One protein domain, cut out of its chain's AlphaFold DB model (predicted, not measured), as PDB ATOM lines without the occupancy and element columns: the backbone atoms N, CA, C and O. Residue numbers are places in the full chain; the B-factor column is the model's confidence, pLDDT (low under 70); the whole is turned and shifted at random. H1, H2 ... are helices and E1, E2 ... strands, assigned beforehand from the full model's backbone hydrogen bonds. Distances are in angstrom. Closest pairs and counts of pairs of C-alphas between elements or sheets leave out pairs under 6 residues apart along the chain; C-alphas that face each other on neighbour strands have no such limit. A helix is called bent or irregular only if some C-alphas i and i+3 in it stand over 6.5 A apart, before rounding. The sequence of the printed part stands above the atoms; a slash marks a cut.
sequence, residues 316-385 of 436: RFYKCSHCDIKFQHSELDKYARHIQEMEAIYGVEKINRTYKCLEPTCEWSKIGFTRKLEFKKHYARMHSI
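AT A GLANCE: This is residues 316 to 385 of the 436 residues of an uncharacterized protein of Saprochaete ingens (UniProt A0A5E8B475). A long helix, H1, has the small strand hairpin E1 and E2 beside residues 329 to 338 and the short helix H3 packed on another side. H4 lies beyond H3, away from H1, at one end of the longest axis, and the short H2 makes a corner after H1. The 70 printed residues include two named strands and then four named helices, E1 E2 H1 H2 H3 H4; the sheet E1 - E2 is antiparallel, and the class is mostly helix. The whole is compact, with a radius of gyration of the C-alphas of 11.9 A and spans of 36 by 26 by 19 A.

HOW THE PARTS SIT: E1, residues 317 to 319, and E2, residues 326 to 328, form an antiparallel hairpin at 153 degrees, with N 318 and O 327 2.8 A apart, within hydrogen-bond range. The closest C-alphas of E2 and H1, residues 329 to 346, are those of Phe 327 and Tyr 335, 6.0 A apart. H2, residues 348 to 351, and H1 only just touch, only at the corner, through residues 342 to 343 of H1 alone, with 3 pairs of C-alphas within 8 A; the closest are Glu 343 and Ile 351, 6.7 A. H3, residues 363 to 367, touches H1 at its residues 332 to 340 alone; the closest C-alphas, Ala 336 and Ile 367, are 5.0 A apart. H4, residues 372 to 382, touches no helix. O i to N i+4 pairs are within hydrogen-bond range throughout H3, in 12 of 14 in H1 and 6 of 7 in H4; H2 is too short for such a pair.

IN THESE COORDINATES: E1 begins at C-alpha 317 (38.862, -18.504, -51.337). H1 is 24.0 A long, with a kink of 32 degrees near residue 336, and irregular: C-alphas 330 and 333 are 8.2 A apart. H4, 15.5 A long, ends at C-alpha 382 (48.646, -9.754, -36.951).

THE WHOLE: The two C-alphas farthest apart, those of Asp 324 and Ile 385, are 37.0 A apart. The printed part has no cut, and the link from H2 to H3, 11 residues, is long. The mean pLDDT of the printed part is 94.8, and no printed residue is under 70.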
ATOM      1  N   ARG A 316      40.559 -14.433 -53.210       93.75
ATOM      2  CA  ARG A 316      41.048 -15.538 -52.373       93.75
ATOM      3  C   ARG A 316      39.872 -16.284 -51.744       93.75
ATOM      4  O   ARG A 316      39.057 -15.678 -51.053       93.75
ATOM      5  N   PHE A 317      39.854 -17.602 -51.923       96.50
ATOM      6  CA  PHE A 317      38.862 -18.504 -51.337       96.50
ATOM      7  C   PHE A 317      39.504 -19.475 -50.340       96.50
ATOM      8  O   PHE A 317      40.681 -19.829 -50.467       96.50
ATOM      9  N   TYR A 318      38.703 -19.943 -49.387       96.12
ATOM     10  CA  TYR A 318      39.016 -21.017 -48.449       96.12
ATOM     11  C   TYR A 318      38.064 -22.182 -48.707       96.12
ATOM     12  O   TYR A 318      36.859 -21.971 -48.805       96.12
ATOM     13  N   LYS A 319      38.592 -23.402 -48.831       96.56
ATOM     14  CA  LYS A 319      37.794 -24.632 -48.934       96.56
ATOM     15  C   LYS A 319      37.873 -25.388 -47.608       96.56
ATOM     16  O   LYS A 319      38.945 -25.441 -46.997       96.56
ATOM     17  N   CYS A 320      36.768 -25.985 -47.175       95.50
ATOM     18  CA  CYS A 320      36.813 -26.991 -46.119       95.50
ATOM     19  C   CYS A 320      37.558 -28.256 -46.599       95.50
ATOM     20  O   CYS A 320      37.595 -28.558 -47.792       95.50
ATOM     21  N   SER A 321      38.173 -28.993 -45.674       92.69
ATOM     22  CA  SER A 321      38.774 -30.310 -45.941       92.69
ATOM     23  C   SER A 321      37.747 -31.447 -45.959       92.69
ATOM     24  O   SER A 321      38.042 -32.501 -46.510       92.69
ATOM     25  N   HIS A 322      36.561 -31.235 -45.379       94.25
ATOM     26  CA  HIS A 322      35.540 -32.271 -45.154       94.25
ATOM     27  C   HIS A 322      34.338 -32.172 -46.100       94.25
ATOM     28  O   HIS A 322      33.547 -33.104 -46.179       94.25
ATOM     29  N   CYS A 323      34.197 -31.065 -46.833       96.00
ATOM     30  CA  CYS A 323      33.113 -30.844 -47.787       96.00
ATOM     31  C   CYS A 323      33.569 -29.943 -48.948       96.00
ATOM     32  O   CYS A 323      34.652 -29.351 -48.913       96.00
ATOM     33  N   ASP A 324      32.734 -29.809 -49.980       97.00
ATOM     34  CA  ASP A 324      33.050 -29.004 -51.166       97.00
ATOM     35  C   ASP A 324      32.760 -27.501 -51.044       97.00
ATOM     36  O   ASP A 324      33.057 -26.738 -51.970       97.00
ATOM     37  N   ILE A 325      32.261 -27.053 -49.886       97.62
ATOM     38  CA  ILE A 325      31.923 -25.650 -49.625       97.62
ATOM     39  C   ILE A 325      33.188 -24.775 -49.662       97.62
ATOM     40  O   ILE A 325      34.253 -25.121 -49.130       97.62
ATOM     41  N   LYS A 326      33.053 -23.615 -50.313       97.94
ATOM     42  CA  LYS A 326      34.088 -22.589 -50.466       97.94
ATOM     43  C   LYS A 326      33.568 -21.257 -49.938       97.94
ATOM     44  O   LYS A 326      32.440 -20.884 -50.230       97.94
ATOM     45  N   PHE A 327      34.428 -20.531 -49.238       97.81
ATOM     46  CA  PHE A 327      34.138 -19.239 -48.617       97.81
ATOM     47  C   PHE A 327      35.091 -18.182 -49.172       97.81
ATOM     48  O   PHE A 327      36.269 -18.481 -49.402       97.81
ATOM     49  N   GLN A 328      34.622 -16.954 -49.392       96.38
ATOM     50  CA  GLN A 328      35.513 -15.853 -49.769       96.38
ATOM     51  C   GLN A 328      36.339 -15.371 -48.568       96.38
ATOM     52  O   GLN A 328      35.960 -15.560 -47.417       96.38
ATOM     53  N   HIS A 329      37.472 -14.706 -48.809       93.94
ATOM     54  CA  HIS A 329      38.249 -14.080 -47.727       93.94
ATOM     55  C   HIS A 329      37.492 -12.953 -47.002       93.94
ATOM     56  O   HIS A 329      37.783 -12.685 -45.843       93.94
ATOM     57  N   SER A 330      36.508 -12.334 -47.659       94.12
ATOM     58  CA  SER A 330      35.541 -11.406 -47.057       94.12
ATOM     59  C   SER A 330      34.493 -12.088 -46.165       94.12
ATOM     60  O   SER A 330      33.784 -11.397 -45.450       94.12
ATOM     61  N   GLU A 331      34.392 -13.418 -46.200       96.25
ATOM     62  CA  GLU A 331      33.430 -14.241 -45.450       96.25
ATOM     63  C   GLU A 331      34.165 -15.161 -44.458       96.25
ATOM     64  O   GLU A 331      33.837 -16.340 -44.278       96.25
ATOM     65  N   LEU A 332      35.243 -14.638 -43.867       95.50
ATOM     66  CA  LEU A 332      36.113 -15.386 -42.963       95.50
ATOM     67  C   LEU A 332      35.371 -15.826 -41.686       95.50
ATOM     68  O   LEU A 332      35.676 -16.883 -41.142       95.50
ATOM     69  N   ASP A 333      34.373 -15.050 -41.266       97.25
ATOM     70  CA  ASP A 333      33.435 -15.320 -40.172       97.25
ATOM     71  C   ASP A 333      32.539 -16.542 -40.458       97.25
ATOM     72  O   ASP A 333      32.390 -17.429 -39.614       97.25
ATOM     73  N   LYS A 334      31.991 -16.642 -41.680       98.12
ATOM     74  CA  LYS A 334      31.184 -17.787 -42.125       98.12
ATOM     75  C   LYS A 334      32.041 -19.046 -42.180       98.12
ATOM     76  O   LYS A 334      31.604 -20.110 -41.748       98.12
ATOM     77  N   TYR A 335      33.279 -18.917 -42.662       97.81
ATOM     78  CA  TYR A 335      34.237 -20.019 -42.667       97.81
ATOM     79  C   TYR A 335      34.627 -20.460 -41.249       97.81
ATOM     80  O   TYR A 335      34.717 -21.657 -40.989       97.81
ATOM     81  N   ALA A 336      34.816 -19.517 -40.323       97.88
ATOM     82  CA  ALA A 336      35.107 -19.812 -38.925       97.88
ATOM     83  C   ALA A 336      33.977 -20.599 -38.252       97.88
ATOM     84  O   ALA A 336      34.238 -21.654 -37.674       97.88
ATOM     85  N   ARG A 337      32.729 -20.142 -38.410       98.25
ATOM     86  CA  ARG A 337      31.534 -20.839 -37.913       98.25
ATOM     87  C   ARG A 337      31.418 -22.245 -38.497       98.25
ATOM     88  O   ARG A 337      31.270 -23.205 -37.749       98.25
ATOM     89  N   HIS A 338      31.596 -22.377 -39.810       98.12
ATOM     90  CA  HIS A 338      31.576 -23.673 -40.480       98.12
ATOM     91  C   HIS A 338      32.644 -24.634 -39.937       98.12
ATOM     92  O   HIS A 338      32.355 -25.802 -39.704       98.12
ATOM     93  N   ILE A 339      33.876 -24.172 -39.686       97.75
ATOM     94  CA  ILE A 339      34.903 -25.030 -39.075       97.75
ATOM     95  C   ILE A 339      34.502 -25.460 -37.657       97.75
ATOM     96  O   ILE A 339      34.702 -26.624 -37.329       97.75
ATOM     97  N   GLN A 340      33.881 -24.592 -36.850       97.44
ATOM     98  CA  GLN A 340      33.378 -24.965 -35.518       97.44
ATOM     99  C   GLN A 340      32.237 -26.000 -35.583       97.44
ATOM    100  O   GLN A 340      32.240 -26.956 -34.811       97.44
ATOM    101  N   GLU A 341      31.306 -25.869 -36.532       97.62
ATOM    102  CA  GLU A 341      30.264 -26.876 -36.800       97.62
ATOM    103  C   GLU A 341      30.884 -28.228 -37.182       97.62
ATOM    104  O   GLU A 341      30.505 -29.273 -36.653       97.62
ATOM    105  N   MET A 342      31.889 -28.222 -38.065       97.25
ATOM    106  CA  MET A 342      32.611 -29.440 -38.432       97.25
ATOM    107  C   MET A 342      33.394 -30.016 -37.232       97.25
ATOM    108  O   MET A 342      33.444 -31.236 -37.088       97.25
ATOM    109  N   GLU A 343      33.994 -29.184 -36.365       96.19
ATOM    110  CA  GLU A 343      34.694 -29.637 -35.146       96.19
ATOM    111  C   GLU A 343      33.726 -30.321 -34.171       96.19
ATOM    112  O   GLU A 343      34.099 -31.328 -33.570       96.19
ATOM    113  N   ALA A 344      32.487 -29.835 -34.063       96.62
ATOM    114  CA  ALA A 344      31.441 -30.452 -33.247       96.62
ATOM    115  C   ALA A 344      30.947 -31.795 -33.820       96.62
ATOM    116  O   ALA A 344      30.714 -32.733 -33.062       96.62
ATOM    117  N   ILE A 345      30.817 -31.915 -35.148       96.88
ATOM    118  CA  ILE A 345      30.324 -33.139 -35.813       96.88
ATOM    119  C   ILE A 345      31.400 -34.234 -35.882       96.88
ATOM    120  O   ILE A 345      31.107 -35.414 -35.684       96.88
ATOM    121  N   TYR A 346      32.645 -33.872 -36.201       95.44
ATOM    122  CA  TYR A 346      33.713 -34.833 -36.503       95.44
ATOM    123  C   TYR A 346      34.781 -34.956 -35.410       95.44
ATOM    124  O   TYR A 346      35.548 -35.923 -35.431       95.44
ATOM    125  N   GLY A 347      34.836 -34.012 -34.469       94.31
ATOM    126  CA  GLY A 347      35.907 -33.875 -33.487       94.31
ATOM    127  C   GLY A 347      37.112 -33.090 -34.022       94.31
ATOM    128  O   GLY A 347      37.476 -33.176 -35.199       94.31
ATOM    129  N   VAL A 348      37.776 -32.351 -33.127       90.00
ATOM    130  CA  VAL A 348      38.941 -31.490 -33.433       90.00
ATOM    131  C   VAL A 348      40.084 -32.270 -34.105       90.00
ATOM    132  O   VAL A 348      40.742 -31.761 -35.017       90.00
ATOM    133  N   GLU A 349      40.293 -33.525 -33.703       90.44
ATOM    134  CA  GLU A 349      41.348 -34.396 -34.235       90.44
ATOM    135  C   GLU A 349      41.196 -34.663 -35.738       90.44
ATOM    136  O   GLU A 349      42.175 -34.572 -36.480       90.44
ATOM    137  N   LYS A 350      39.967 -34.917 -36.216       92.12
ATOM    138  CA  LYS A 350      39.714 -35.207 -37.639       92.12
ATOM    139  C   LYS A 350      39.945 -33.994 -38.535       92.12
ATOM    140  O   LYS A 350      40.289 -34.164 -39.702       92.12
ATOM    141  N   ILE A 351      39.789 -32.784 -37.997       92.06
ATOM    142  CA  ILE A 351      39.976 -31.530 -38.741       92.06
ATOM    143  C   ILE A 351      41.445 -31.121 -38.833       92.06
ATOM    144  O   ILE A 351      41.833 -30.415 -39.767       92.06
ATOM    145  N   ASN A 352      42.287 -31.609 -37.915       92.94
ATOM    146  CA  ASN A 352      43.738 -31.427 -37.948       92.94
ATOM    147  C   ASN A 352      44.162 -29.939 -38.026       92.94
ATOM    148  O   ASN A 352      45.099 -29.565 -38.733       92.94
ATOM    149  N   ARG A 353      43.440 -29.065 -37.306       92.38
ATOM    150  CA  ARG A 353      43.697 -27.611 -37.183       92.38
ATOM    151  C   ARG A 353      44.057 -27.215 -35.751       92.38
ATOM    152  O   ARG A 353      43.599 -26.209 -35.218       92.38
ATOM    153  N   THR A 354      44.897 -28.036 -35.129       94.44
ATOM    154  CA  THR A 354      45.210 -28.005 -33.692       94.44
ATOM    155  C   THR A 354      45.893 -26.722 -33.212       94.44
ATOM    156  O   THR A 354      45.816 -26.398 -32.029       94.44
ATOM    157  N   TYR A 355      46.543 -25.957 -34.092       97.44
ATOM    158  CA  TYR A 355      47.209 -24.710 -33.714       97.44
ATOM    159  C   TYR A 355      46.251 -23.525 -33.877       97.44
ATOM    160  O   TYR A 355      46.168 -22.948 -34.959       97.44
ATOM    161  N   LYS A 356      45.524 -23.154 -32.822       97.25
ATOM    162  CA  LYS A 356      44.597 -22.007 -32.819       97.25
ATOM    163  C   LYS A 356      45.316 -20.699 -32.459       97.25
ATOM    164  O   LYS A 356      46.330 -20.718 -31.765       97.25
ATOM    165  N   CYS A 357      44.852 -19.565 -32.991       97.62
ATOM    166  CA  CYS A 357      45.376 -18.252 -32.592       97.62
ATOM    167  C   CYS A 357      45.058 -17.965 -31.116       97.62
ATOM    168  O   CYS A 357      43.971 -18.312 -30.664       97.62
ATOM    169  N   LEU A 358      45.985 -17.326 -30.392       96.06
ATOM    170  CA  LEU A 358      45.797 -16.981 -28.978       96.06
ATOM    171  C   LEU A 358      44.843 -15.791 -28.787       96.06
ATOM    172  O   LEU A 358      44.090 -15.781 -27.822       96.06
ATOM    173  N   GLU A 359      44.824 -14.837 -29.725       96.25
ATOM    174  CA  GLU A 359      43.893 -13.701 -29.678       96.25
ATOM    175  C   GLU A 359      42.446 -14.139 -29.961       96.25
ATOM    176  O   GLU A 359      42.157 -14.540 -31.097       96.25
ATOM    177  N   PRO A 360      41.512 -14.036 -28.994       95.00
ATOM    178  CA  PRO A 360      40.148 -14.549 -29.145       95.00
ATOM    179  C   PRO A 360      39.328 -13.755 -30.172       95.00
ATOM    180  O   PRO A 360      38.466 -14.325 -30.839       95.00
ATOM    181  N   THR A 361      39.641 -12.470 -30.360       94.69
ATOM    182  CA  THR A 361      39.032 -11.581 -31.364       94.69
ATOM    183  C   THR A 361      39.430 -11.926 -32.802       94.69
ATOM    184  O   THR A 361      38.767 -11.509 -33.748       94.69
ATOM    185  N   CYS A 362      40.500 -12.702 -33.001       95.69
ATOM    186  CA  CYS A 362      40.932 -13.124 -34.326       95.69
ATOM    187  C   CYS A 362      40.144 -14.355 -34.791       95.69
ATOM    188  O   CYS A 362      40.188 -15.384 -34.129       95.69
ATOM    189  N   GLU A 363      39.551 -14.340 -35.987       96.69
ATOM    190  CA  GLU A 363      38.852 -15.520 -36.544       96.69
ATOM    191  C   GLU A 363      39.736 -16.780 -36.662       96.69
ATOM    192  O   GLU A 363      39.249 -17.911 -36.662       96.69
ATOM    193  N   TRP A 364      41.064 -16.622 -36.693       97.31
ATOM    194  CA  TRP A 364      42.006 -17.746 -36.664       97.31
ATOM    195  C   TRP A 364      42.149 -18.420 -35.286       97.31
ATOM    196  O   TRP A 364      42.790 -19.470 -35.202       97.31
ATOM    197  N   SER A 365      41.552 -17.874 -34.219       97.38
ATOM    198  CA  SER A 365      41.348 -18.585 -32.945       97.38
ATOM    199  C   SER A 365      40.297 -19.685 -33.104       97.38
ATOM    200  O   SER A 365      40.482 -20.793 -32.613       97.38
ATOM    201  N   LYS A 366      39.250 -19.428 -33.895       96.75
ATOM    202  CA  LYS A 366      38.183 -20.385 -34.209       96.75
ATOM    203  C   LYS A 366      38.645 -21.384 -35.278       96.75
ATOM    204  O   LYS A 366      38.615 -22.588 -35.032       96.75
ATOM    205  N   ILE A 367      39.146 -20.880 -36.416       97.25
ATOM    206  CA  ILE A 367      39.536 -21.675 -37.603       97.25
ATOM    207  C   ILE A 367      40.743 -22.587 -37.340       97.25
ATOM    208  O   ILE A 367      40.756 -23.730 -37.786       97.25
ATOM    209  N   GLY A 368      41.794 -22.074 -36.693       96.69
ATOM    210  CA  GLY A 368      43.057 -22.790 -36.496       96.69
ATOM    211  C   GLY A 368      43.899 -23.069 -37.757       96.69
ATOM    212  O   GLY A 368      43.478 -22.936 -38.913       96.69
ATOM    213  N   PHE A 369      45.147 -23.470 -37.518       96.75
ATOM    214  CA  PHE A 369      46.160 -23.794 -38.523       96.75
ATOM    215  C   PHE A 369      46.537 -25.276 -38.456       96.75
ATOM    216  O   PHE A 369      46.646 -25.856 -37.378       96.75
ATOM    217  N   THR A 370      46.841 -25.871 -39.612       94.88
ATOM    218  CA  THR A 370      47.325 -27.262 -39.711       94.88
ATOM    219  C   THR A 370      48.803 -27.413 -39.339       94.88
ATOM    220  O   THR A 370      49.299 -28.518 -39.136       94.88
ATOM    221  N   ARG A 371      49.556 -26.304 -39.272       96.44
ATOM    222  CA  ARG A 371      51.008 -26.298 -39.038       96.44
ATOM    223  C   ARG A 371      51.418 -25.217 -38.043       96.44
ATOM    224  O   ARG A 371      51.150 -24.034 -38.259       96.44
ATOM    225  N   LYS A 372      52.214 -25.596 -37.037       96.44
ATOM    226  CA  LYS A 372      52.782 -24.693 -36.013       96.44
ATOM    227  C   LYS A 372      53.522 -23.485 -36.608       96.44
ATOM    228  O   LYS A 372      53.487 -22.393 -36.045       96.44
ATOM    229  N   LEU A 373      54.179 -23.663 -37.759       94.38
ATOM    230  CA  LEU A 373      54.886 -22.588 -38.465       94.38
ATOM    231  C   LEU A 373      53.936 -21.536 -39.061       94.38
ATOM    232  O   LEU A 373      54.299 -20.364 -39.134       94.38
ATOM    233  N   GLU A 374      52.738 -21.932 -39.494       95.12
ATOM    234  CA  GLU A 374      51.741 -21.014 -40.056       95.12
ATOM    235  C   GLU A 374      51.075 -20.197 -38.951       95.12
ATOM    236  O   GLU A 374      51.023 -18.976 -39.075       95.12
ATOM    237  N   PHE A 375      50.724 -20.843 -37.832       95.81
ATOM    238  CA  PHE A 375      50.320 -20.178 -36.590       95.81
ATOM    239  C   PHE A 375      51.350 -19.125 -36.146       95.81
ATOM    240  O   PHE A 375      51.010 -17.947 -36.038       95.81
ATOM    241  N   LYS A 376      52.632 -19.506 -35.988       93.44
ATOM    242  CA  LYS A 376      53.698 -18.562 -35.599       93.44
ATOM    243  C   LYS A 376      53.794 -17.379 -36.567       93.44
ATOM    244  O   LYS A 376      53.870 -16.237 -36.132       93.44
ATOM    245  N   LYS A 377      53.744 -17.636 -37.881       89.56
ATOM    246  CA  LYS A 377      53.764 -16.588 -38.918       89.56
ATOM    247  C   LYS A 377      52.493 -15.743 -38.959       89.56
ATOM    248  O   LYS A 377      52.532 -14.667 -39.544       89.56
ATOM    249  N   HIS A 378      51.354 -16.222 -38.478       93.38
ATOM    250  CA  HIS A 378      50.133 -15.429 -38.367       93.38
ATOM    251  C   HIS A 378      50.219 -14.501 -37.156       93.38
ATOM    252  O   HIS A 378      50.125 -13.289 -37.325       93.38
ATOM    253  N   TYR A 379      50.497 -15.063 -35.977       92.62
ATOM    254  CA  TYR A 379      50.615 -14.306 -34.734       92.62
ATOM    255  C   TYR A 379      51.680 -13.204 -34.852       92.62
ATOM    256  O   TYR A 379      51.386 -12.035 -34.620       92.62
ATOM    257  N   ALA A 380      52.858 -13.544 -35.390       87.19
ATOM    258  CA  ALA A 380      53.962 -12.609 -35.628       87.19
ATOM    259  C   ALA A 380      53.726 -11.558 -36.745       87.19
ATOM    260  O   ALA A 380      54.661 -10.876 -37.156       87.19
ATOM    261  N   ARG A 381      52.521 -11.478 -37.326       84.56
ATOM    262  CA  ARG A 381      52.147 -10.458 -38.330       84.56
ATOM    263  C   ARG A 381      50.891  -9.683 -37.963       84.56
ATOM    264  O   ARG A 381      50.793  -8.527 -38.354       84.56
ATOM    265  N   MET A 382      49.939 -10.340 -37.301       87.56
ATOM    266  CA  MET A 382      48.646  -9.754 -36.951       87.56
ATOM    267  C   MET A 382      48.612  -9.200 -35.525       87.56
ATOM    268  O   MET A 382      47.891  -8.239 -35.298       87.56
ATOM    269  N   HIS A 383      49.377  -9.794 -34.597       89.62
ATOM    270  CA  HIS A 383      49.194  -9.587 -33.151       89.62
ATOM    271  C   HIS A 383      50.478  -9.199 -32.412       89.62
ATOM    272  O   HIS A 383      50.424  -8.490 -31.415       89.62
ATOM    273  N   SER A 384      51.656  -9.619 -32.888       85.56
ATOM    274  CA  SER A 384      52.914  -9.140 -32.305       85.56
ATOM    275  C   SER A 384      53.193  -7.690 -32.695       85.56
ATOM    276  O   SER A 384      53.210  -7.365 -33.886       85.56
ATOM    277  N   ILE A 385      53.569  -6.872 -31.715       82.38
ATOM    278  CA  ILE A 385      54.228  -5.584 -31.954       82.38
ATOM    279  C   ILE A 385      55.495  -5.840 -32.799       82.38
ATOM    280  O   ILE A 385      56.287  -6.719 -32.429       82.38
TER     281      ILE A 385